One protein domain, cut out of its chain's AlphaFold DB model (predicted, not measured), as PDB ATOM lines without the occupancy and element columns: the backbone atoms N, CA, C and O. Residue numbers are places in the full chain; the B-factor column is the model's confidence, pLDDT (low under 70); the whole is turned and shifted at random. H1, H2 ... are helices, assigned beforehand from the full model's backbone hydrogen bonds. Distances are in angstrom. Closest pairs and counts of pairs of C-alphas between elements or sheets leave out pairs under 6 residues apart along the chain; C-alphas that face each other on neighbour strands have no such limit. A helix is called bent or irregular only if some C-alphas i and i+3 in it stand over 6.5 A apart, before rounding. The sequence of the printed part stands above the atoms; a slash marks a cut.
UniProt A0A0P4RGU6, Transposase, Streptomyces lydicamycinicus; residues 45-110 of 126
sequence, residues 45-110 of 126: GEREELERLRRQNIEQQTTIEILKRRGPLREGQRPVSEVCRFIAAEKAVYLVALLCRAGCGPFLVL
ATOM      1  N   GLY A  45     214.794 263.829 210.969       85.69
ATOM      2  CA  GLY A  45     214.424 262.411 210.873       85.69
ATOM      3  C   GLY A  45     213.848 262.026 209.507       85.69
ATOM      4  O   GLY A  45     214.260 261.028 208.926       85.69
ATOM      5  N   GLU A  46     212.965 262.847 208.932       85.75
ATOM      6  CA  GLU A  46     212.432 262.596 207.583       85.75
ATOM      7  C   GLU A  46     213.523 262.648 206.505       85.75
ATOM      8  O   GLU A  46     213.461 261.912 205.523       85.75
ATOM      9  N   ARG A  47     214.533 263.514 206.666       89.44
ATOM     10  CA  ARG A  47     215.676 263.574 205.738       89.44
ATOM     11  C   ARG A  47     216.524 262.314 205.805       89.44
ATOM     12  O   ARG A  47     216.873 261.779 204.759       89.44
ATOM     13  N   GLU A  48     216.848 261.862 207.011       90.88
ATOM     14  CA  GLU A  48     217.618 260.637 207.220       90.88
ATOM     15  C   GLU A  48     216.890 259.427 206.627       90.88
ATOM     16  O   GLU A  48     217.479 258.639 205.884       90.88
ATOM     17  N   GLU A  49     215.582 259.338 206.862       91.88
ATOM     18  CA  GLU A  49     214.751 258.284 206.294       91.88
ATOM     19  C   GLU A  49     214.695 258.361 204.761       91.88
ATOM     20  O   GLU A  49     214.847 257.347 204.078       91.88
ATOM     21  N   LEU A  50     214.566 259.561 204.187       93.62
ATOM     22  CA  LEU A  50     214.600 259.752 202.736       93.62
ATOM     23  C   LEU A  50     215.939 259.304 202.132       93.62
ATOM     24  O   LEU A  50     215.963 258.681 201.068       93.62
ATOM     25  N   GLU A  51     217.058 259.607 202.788       93.25
ATOM     26  CA  GLU A  51     218.378 259.144 202.359       93.25
ATOM     27  C   GLU A  51     218.507 257.622 202.449       93.25
ATOM     28  O   GLU A  51     218.995 256.993 201.506       93.25
ATOM     29  N   ARG A  52     218.026 257.017 203.542       93.81
ATOM     30  CA  ARG A  52     217.995 255.560 203.720       93.81
ATOM     31  C   ARG A  52     217.192 254.891 202.605       93.81
ATOM     32  O   ARG A  52     217.690 253.964 201.968       93.81
ATOM     33  N   LEU A  53     215.991 255.395 202.326       93.69
ATOM     34  CA  LEU A  53     215.115 254.879 201.275       93.69
ATOM     35  C   LEU A  53     215.724 255.047 199.883       93.69
ATOM     36  O   LEU A  53     215.663 254.122 199.081       93.69
ATOM     37  N   ARG A  54     216.368 256.184 199.590       93.69
ATOM     38  CA  ARG A  54     217.066 256.390 198.308       93.69
ATOM     39  C   ARG A  54     218.202 255.392 198.107       93.69
ATOM     40  O   ARG A  54     218.323 254.837 197.020       93.69
ATOM     41  N   ARG A  55     218.999 255.124 199.148       90.12
ATOM     42  CA  ARG A  55     220.056 254.097 199.091       90.12
ATOM     43  C   ARG A  55     219.469 252.711 198.825       90.12
ATOM     44  O   ARG A  55     219.947 252.013 197.936       90.12
ATOM     45  N   GLN A  56     218.405 252.343 199.540       88.44
ATOM     46  CA  GLN A  56     217.728 251.059 199.339       88.44
ATOM     47  C   GLN A  56     217.119 250.935 197.944       88.44
ATOM     48  O   GLN A  56     217.227 249.880 197.329       88.44
ATOM     49  N   ASN A  57     216.521 252.004 197.421       92.44
ATOM     50  CA  ASN A  57     215.918 251.997 196.095       92.44
ATOM     51  C   ASN A  57     216.970 251.774 194.998       92.44
ATOM     52  O   ASN A  57     216.758 250.953 194.111       92.44
ATOM     53  N   ILE A  58     218.138 252.418 195.106       89.56
ATOM     54  CA  ILE A  58     219.267 252.186 194.193       89.56
ATOM     55  C   ILE A  58     219.732 250.724 194.268       89.56
ATOM     56  O   ILE A  58     219.916 250.082 193.232       89.56
ATOM     57  N   GLU A  59     219.888 250.171 195.474       85.44
ATOM     58  CA  GLU A  59     220.284 248.768 195.662       85.44
ATOM     59  C   GLU A  59     219.254 247.797 195.056       85.44
ATOM     60  O   GLU A  59     219.616 246.855 194.345       85.44
ATOM     61  N   GLN A  60     217.964 248.046 195.293       86.81
ATOM     62  CA  GLN A  60     216.863 247.255 194.746       86.81
ATOM     63  C   GLN A  60     216.824 247.326 193.221       86.81
ATOM     64  O   GLN A  60     216.738 246.288 192.569       86.81
ATOM     65  N   GLN A  61     216.936 248.525 192.650       88.19
ATOM     66  CA  GLN A  61     216.938 248.722 191.205       88.19
ATOM     67  C   GLN A  61     218.110 247.982 190.557       88.19
ATOM     68  O   GLN A  61     217.918 247.237 189.597       88.19
ATOM     69  N   THR A  62     219.299 248.093 191.149       84.62
ATOM     70  CA  THR A  62     220.492 247.369 190.694       84.62
ATOM     71  C   THR A  62     220.279 245.852 190.757       84.62
ATOM     72  O   THR A  62     220.593 245.127 189.815       84.62
ATOM     73  N   THR A  63     219.679 245.356 191.841       82.75
ATOM     74  CA  THR A  63     219.347 243.932 192.008       82.75
ATOM     75  C   THR A  63     218.356 243.458 190.945       82.75
ATOM     76  O   THR A  63     218.544 242.393 190.358       82.75
ATOM     77  N   ILE A  64     217.320 244.248 190.655       85.38
ATOM     78  CA  ILE A  64     216.333 243.946 189.614       85.38
ATOM     79  C   ILE A  64     217.003 243.873 188.240       85.38
ATOM     80  O   ILE A  64     216.700 242.961 187.473       85.38
ATOM     81  N   GLU A  65     217.915 244.789 187.914       86.50
ATOM     82  CA  GLU A  65     218.637 244.770 186.637       86.50
ATOM     83  C   GLU A  65     219.519 243.531 186.486       86.50
ATOM     84  O   GLU A  65     219.467 242.855 185.454       86.50
ATOM     85  N   ILE A  66     220.234 243.153 187.549       82.88
ATOM     86  CA  ILE A  66     221.008 241.907 187.591       82.88
ATOM     87  C   ILE A  66     220.092 240.694 187.366       82.88
ATOM     88  O   ILE A  66     220.400 239.825 186.548       82.88
ATOM     89  N   LEU A  67     218.951 240.630 188.060       76.38
ATOM     90  CA  LEU A  67     217.998 239.523 187.939       76.38
ATOM     91  C   LEU A  67     217.337 239.466 186.557       76.38
ATOM     92  O   LEU A  67     217.135 238.373 186.036       76.38
ATOM     93  N   LYS A  68     217.050 240.609 185.926       82.31
ATOM     94  CA  LYS A  68     216.563 240.664 184.537       82.31
ATOM     95  C   LYS A  68     217.597 240.115 183.557       82.31
ATOM     96  O   LYS A  68     217.231 239.372 182.653       82.31
ATOM     97  N   ARG A  69     218.879 240.447 183.746       76.56
ATOM     98  CA  ARG A  69     219.969 239.993 182.867       76.56
ATOM     99  C   ARG A  69     220.296 238.510 183.049       76.56
ATOM    100  O   ARG A  69     220.643 237.830 182.088       76.56
ATOM    101  N   ARG A  70     220.180 238.006 184.279       72.50
ATOM    102  CA  ARG A  70     220.480 236.612 184.641       72.50
ATOM    103  C   ARG A  70     219.295 235.652 184.478       72.50
ATOM    104  O   ARG A  70     219.526 234.459 184.271       72.50
ATOM    105  N   GLY A  71     218.068 236.158 184.601       68.94
ATOM    106  CA  GLY A  71     216.835 235.384 184.768       68.94
ATOM    107  C   GLY A  71     216.592 234.943 186.227       68.94
ATOM    108  O   GLY A  71     217.542 234.865 187.016       68.94
ATOM    109  N   PRO A  72     215.335 234.644 186.615       61.88
ATOM    110  CA  PRO A  72     215.015 234.130 187.946       61.88
ATOM    111  C   PRO A  72     215.634 232.744 188.151       61.88
ATOM    112  O   PRO A  72     215.581 231.880 187.274       61.88
ATOM    113  N   LEU A  73     216.214 232.510 189.328       58.16
ATOM    114  CA  LEU A  73     216.696 231.185 189.696       58.16
ATOM    115  C   LEU A  73     215.526 230.297 190.116       58.16
ATOM    116  O   LEU A  73     214.800 230.626 191.049       58.16
ATOM    117  N   ARG A  74     215.401 229.128 189.488       58.62
ATOM    118  CA  ARG A  74     214.788 227.972 190.144       58.62
ATOM    119  C   ARG A  74     215.855 227.332 191.029       58.62
ATOM    120  O   ARG A  74     216.978 227.103 190.571       58.62
ATOM    121  N   GLU A  75     215.522 227.107 192.295       50.91
ATOM    122  CA  GLU A  75     216.391 226.456 193.280       50.91
ATOM    123  C   GLU A  75     216.996 225.167 192.672       50.91
ATOM    124  O   GLU A  75     216.268 224.291 192.211       50.91
ATOM    125  N   GLY A  76     218.332 225.075 192.605       55.38
ATOM    126  CA  GLY A  76     219.051 223.844 192.233       55.38
ATOM    127  C   GLY A  76     219.346 223.572 190.747       55.38
ATOM    128  O   GLY A  76     219.841 222.490 190.449       55.38
ATOM    129  N   GLN A  77     219.091 224.495 189.810       57.53
ATOM    130  CA  GLN A  77     219.134 224.175 188.364       57.53
ATOM    131  C   GLN A  77     220.328 224.695 187.544       57.53
ATOM    132  O   GLN A  77     220.399 224.382 186.359       57.53
ATOM    133  N   ARG A  78     221.280 225.451 188.115       64.38
ATOM    134  CA  ARG A  78     222.442 225.954 187.346       64.38
ATOM    135  C   ARG A  78     223.776 225.464 187.912       64.38
ATOM    136  O   ARG A  78     223.997 225.606 189.116       64.38
ATOM    137  N   PRO A  79     224.684 224.938 187.071       74.88
ATOM    138  CA  PRO A  79     226.026 224.585 187.508       74.88
ATOM    139  C   PRO A  79     226.792 225.846 187.928       74.88
ATOM    140  O   PRO A  79     226.660 226.909 187.318       74.88
ATOM    141  N   VAL A  80     227.628 225.723 188.963       72.06
ATOM    142  CA  VAL A  80     228.423 226.832 189.530       72.06
ATOM    143  C   VAL A  80     229.253 227.552 188.457       72.06
ATOM    144  O   VAL A  80     229.375 228.774 188.493       72.06
ATOM    145  N   SER A  81     229.733 226.825 187.444       77.31
ATOM    146  CA  SER A  81     230.487 227.376 186.312       77.31
ATOM    147  C   SER A  81     229.730 228.458 185.528       77.31
ATOM    148  O   SER A  81     230.336 229.435 185.087       77.31
ATOM    149  N   GLU A  82     228.408 228.345 185.383       76.50
ATOM    150  CA  GLU A  82     227.589 229.380 184.740       76.50
ATOM    151  C   GLU A  82     227.448 230.630 185.607       76.50
ATOM    152  O   GLU A  82     227.454 231.747 185.086       76.50
ATOM    153  N   VAL A  83     227.355 230.453 186.926       72.50
ATOM    154  CA  VAL A  83     227.296 231.565 187.881       72.50
ATOM    155  C   VAL A  83     228.624 232.320 187.886       72.50
ATOM    156  O   VAL A  83     228.620 233.544 187.772       72.50
ATOM    157  N   CYS A  84     229.754 231.608 187.924       75.12
ATOM    158  CA  CYS A  84     231.082 232.218 187.855       75.12
ATOM    159  C   CYS A  84     231.299 232.978 186.541       75.12
ATOM    160  O   CYS A  84     231.810 234.094 186.564       75.12
ATOM    161  N   ARG A  85     230.860 232.428 185.399       79.00
ATOM    162  CA  ARG A  85     230.961 233.106 184.095       79.00
ATOM    163  C   ARG A  85     230.162 234.406 184.059       79.00
ATOM    164  O   ARG A  85     230.659 235.413 183.566       79.00
ATOM    165  N   PHE A  86     228.945 234.389 184.601       76.06
ATOM    166  CA  PHE A  86     228.120 235.589 184.710       76.06
ATOM    167  C   PHE A  86     228.785 236.641 185.604       76.06
ATOM    168  O   PHE A  86     228.920 237.789 185.199       76.06
ATOM    169  N   ILE A  87     229.291 236.250 186.778       75.38
ATOM    170  CA  ILE A  87     230.016 237.172 187.664       75.38
ATOM    171  C   ILE A  87     231.257 237.741 186.963       75.38
ATOM    172  O   ILE A  87     231.493 238.942 187.028       75.38
ATOM    173  N   ALA A  88     232.031 236.919 186.251       75.88
ATOM    174  CA  ALA A  88     233.215 237.371 185.525       75.88
ATOM    175  C   ALA A  88     232.891 238.371 184.400       75.88
ATOM    176  O   ALA A  88     233.675 239.294 184.186       75.88
ATOM    177  N   ALA A  89     231.751 238.210 183.721       77.75
ATOM    178  CA  ALA A  89     231.288 239.119 182.673       77.75
ATOM    179  C   ALA A  89     230.712 240.435 183.231       77.75
ATOM    180  O   ALA A  89     230.870 241.490 182.623       77.75
ATOM    181  N   GLU A  90     230.067 240.379 184.397       76.44
ATOM    182  CA  GLU A  90     229.290 241.493 184.952       76.44
ATOM    183  C   GLU A  90     230.022 242.279 186.052       76.44
ATOM    184  O   GLU A  90     229.616 243.395 186.377       76.44
ATOM    185  N   LYS A  91     231.125 241.752 186.611       71.44
ATOM    186  CA  LYS A  91     231.910 242.397 187.689       71.44
ATOM    187  C   LYS A  91     232.497 243.765 187.323       71.44
ATOM    188  O   LYS A  91     232.894 244.506 188.214       71.44
ATOM    189  N   ALA A  92     232.589 244.085 186.031       72.69
ATOM    190  CA  ALA A  92     233.023 245.396 185.547       72.69
ATOM    191  C   ALA A  92     231.910 246.459 185.631       72.69
ATOM    192  O   ALA A  92     232.200 247.651 185.584       72.69
ATOM    193  N   VAL A  93     230.650 246.027 185.749       69.88
ATOM    194  CA  VAL A  93     229.453 246.883 185.735       69.88
ATOM    195  C   VAL A  93     228.789 246.925 187.112       69.88
ATOM    196  O   VAL A  93     228.322 247.977 187.540       69.88
ATOM    197  N   TYR A  94     228.794 245.805 187.841       69.31
ATOM    198  CA  TYR A  94     228.180 245.685 189.160       69.31
ATOM    199  C   TYR A  94     229.201 245.245 190.208       69.31
ATOM    200  O   TYR A  94     230.050 244.390 189.953       69.31
ATOM    201  N   LEU A  95     229.081 245.773 191.430       70.50
ATOM    202  CA  LEU A  95     229.874 245.286 192.559       70.50
ATOM    203  C   LEU A  95     229.622 243.786 192.760       70.50
ATOM    204  O   LEU A  95     228.473 243.350 192.852       70.50
ATOM    205  N   VAL A  96     230.694 243.002 192.898       62.69
ATOM    206  CA  VAL A  96     230.621 241.542 193.105       62.69
ATOM    207  C   VAL A  96     229.719 241.187 194.294       62.69
ATOM    208  O   VAL A  96     228.958 240.230 194.221       62.69
ATOM    209  N   ALA A  97     229.707 242.013 195.345       62.56
ATOM    210  CA  ALA A  97     228.806 241.855 196.486       62.56
ATOM    211  C   ALA A  97     227.311 241.896 196.100       62.56
ATOM    212  O   ALA A  97     226.523 241.113 196.631       62.56
ATOM    213  N   LEU A  98     226.918 242.754 195.149       64.88
ATOM    214  CA  LEU A  98     225.544 242.845 194.642       64.88
ATOM    215  C   LEU A  98     225.204 241.652 193.744       64.88
ATOM    216  O   LEU A  98     224.119 241.088 193.859       64.88
ATOM    217  N   LEU A  99     226.156 241.207 192.918       61.09
ATOM    218  CA  LEU A  99     226.009 239.998 192.101       61.09
ATOM    219  C   LEU A  99     225.844 238.747 192.969       61.09
ATOM    220  O   LEU A  99     225.015 237.898 192.657       61.09
ATOM    221  N   CYS A 100     226.584 238.637 194.074       61.31
ATOM    222  CA  CYS A 100     226.468 237.528 195.020       61.31
ATOM    223  C   CYS A 100     225.167 237.589 195.830       61.31
ATOM    224  O   CYS A 100     224.540 236.552 196.021       61.31
ATOM    225  N   ARG A 101     224.720 238.779 196.253       63.47
ATOM    226  CA  ARG A 101     223.461 238.961 197.000       63.47
ATOM    227  C   ARG A 101     222.220 238.712 196.132       63.47
ATOM    228  O   ARG A 101     221.279 238.077 196.589       63.47
ATOM    229  N   ALA A 102     222.237 239.147 194.872       63.00
ATOM    230  CA  ALA A 102     221.219 238.797 193.873       63.00
ATOM    231  C   ALA A 102     221.355 237.336 193.387       63.00
ATOM    232  O   ALA A 102     220.415 236.731 192.870       63.00
ATOM    233  N   GLY A 103     222.567 236.791 193.508       58.06
ATOM    234  CA  GLY A 103     223.023 235.553 192.891       58.06
ATOM    235  C   GLY A 103     222.776 234.295 193.708       58.06
ATOM    236  O   GLY A 103     222.420 233.251 193.154       58.06
ATOM    237  N   CYS A 104     222.991 234.413 195.011       52.22
ATOM    238  CA  CYS A 104     222.958 233.354 195.996       52.22
ATOM    239  C   CYS A 104     222.002 233.803 197.097       52.22
ATOM    240  O   CYS A 104     222.298 234.738 197.836       52.22
ATOM    241  N   GLY A 105     220.845 233.148 197.206       48.25
ATOM    242  CA  GLY A 105     219.951 233.367 198.338       48.25
ATOM    243  C   GLY A 105     220.652 233.106 199.688       48.25
ATOM    244  O   GLY A 105     221.777 232.589 199.720       48.25
ATOM    245  N   PRO A 106     219.983 233.397 200.818       46.38
ATOM    246  CA  PRO A 106     220.552 233.300 202.171       46.38
ATOM    247  C   PRO A 106     221.203 231.943 202.514       46.38
ATOM    248  O   PRO A 106     222.005 231.847 203.438       46.38
ATOM    249  N   PHE A 107     220.885 230.890 201.760       41.41
ATOM    250  CA  PHE A 107     221.288 229.514 202.023       41.41
ATOM    251  C   PHE A 107     222.775 229.206 201.745       41.41
ATOM    252  O   PHE A 107     223.331 228.300 202.366       41.41
ATOM    253  N   LEU A 108     223.467 229.947 200.862       44.09
ATOM    254  CA  LEU A 108     224.882 229.649 200.559       44.09
ATOM    255  C   LEU A 108     225.873 230.287 201.549       44.09
ATOM    256  O   LEU A 108     226.958 229.742 201.752       44.09
ATOM    257  N   VAL A 109     225.494 231.385 202.215       44.88
ATOM    258  CA  VAL A 109     226.314 231.999 203.280       44.88
ATOM    259  C   VAL A 109     226.509 231.010 204.438       44.88
ATOM    260  O   VAL A 109     227.588 230.932 205.015       44.88
ATOM    261  N   LEU A 110     225.503 230.170 204.704       41.47
ATOM    262  CA  LEU A 110     225.566 229.089 205.693       41.47
ATOM    263  C   LEU A 110     226.370 227.866 205.219       41.47
ATOM    264  O   LEU A 110     226.977 227.189 206.044       41.47
TER     265      LEU A 110
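What this domain is: This is residues 45 to 110 of the 126 residues of the protein "Transposase" of Streptomyces lydicamycinicus (UniProt A0A0P4RGU6). One long helix, H1, reaches far out from a small body of short helices and loops, like a handle on a head: residues 45 to 58, its first part, stick out free, and its later part, residues 59 to 67, has the short helix H3 packed across it. After H1 the chain swings out in a loop and comes back through H2, whose first residues, 80 to 82, stand free, while H4, the last short helix, lies off to itself beyond H3 and touches no helix. The printed part has 66 residues with four named helices, in the order H1, H2, H3, H4, and no named strand; the class is all helix. The whole is loose, with a radius of gyration of the C-alphas of 14.1 A, and its elongated outline spans 46 by 26 by 19 A, the free part of H1 making much of the length.

How they stand to each other: H1, residues 45 to 70, stands free over residues 45 to 58. It touches H3, residues 96 to 103, with its residues 59 to 67 alone, with 8 pairs of C-alphas within 8 A. The closest C-alphas of the two are those of Thr 63 and Ala 102, 5.8 A apart. The lines of H1 and H3 are only just about perpendicular, at 71 degrees. H2, residues 80 to 90, is close to H1 but not clearly touching it: their closest C-alphas, those of Arg 70 and Phe 86, are 7.7 A apart. H1 and H2 run opposite ways at a steep tilt of 61 degrees. H2 and H3 only just touch, with 3 pairs of C-alphas within 8 A, the closest being those of Ile 87 and Leu 99 at 6.6 A. They run opposite ways at a steep tilt of 50 degrees. H4, residues 107 to 110, is apart from H1, H2 and H3. In H1, H2 and H3 every O i to N i+4 pair is within hydrogen-bond range; H4 is too short for such a pair, and its 1 pair of O i and N i+3 is not within range.

Where its parts are: H1 begins at Gly 45, with its C-alpha at (214.424, 262.411, 210.873), and ends at Arg 70, with its C-alpha at (220.480, 236.612, 184.641), 37.3 A from the first. It has 26 residues and is not bent. H2 runs from Val 80, C-alpha at (228.423, 226.832, 189.530), to Glu 90, with 15.4 A from first to last C-alpha. H3 runs from Val 96 to Gly 103, 9.7 A from first to last C-alpha. H4, four residues, runs from Phe 107 to Leu 110, where the last C-alpha is at (225.566, 229.089, 205.693).

The domain as a whole: The two C-alphas farthest apart are those of Gly 45 and Pro 79, at 45.9 A; the first and last printed C-alphas are 35.5 A apart. Besides residues 45 to 58, residues 76 to 82 stand free, of which 80 to 82 belong to H2. The body without the stretches that stand free has 45 residues and spans 27 by 19 by 18 A. The printed part has no cut. The link from H1 to H2, with 9 residues, is short; those from H2 to H3, with 5, and from H3 to H4, with 3, are tight. The mean pLDDT of the printed part is 73.0, and 25 residues are under 70: residues 71 to 78, 93 to 94 and 96 to 110. The mean pLDDT of H1 is 87, of H3 62 and of H4 43.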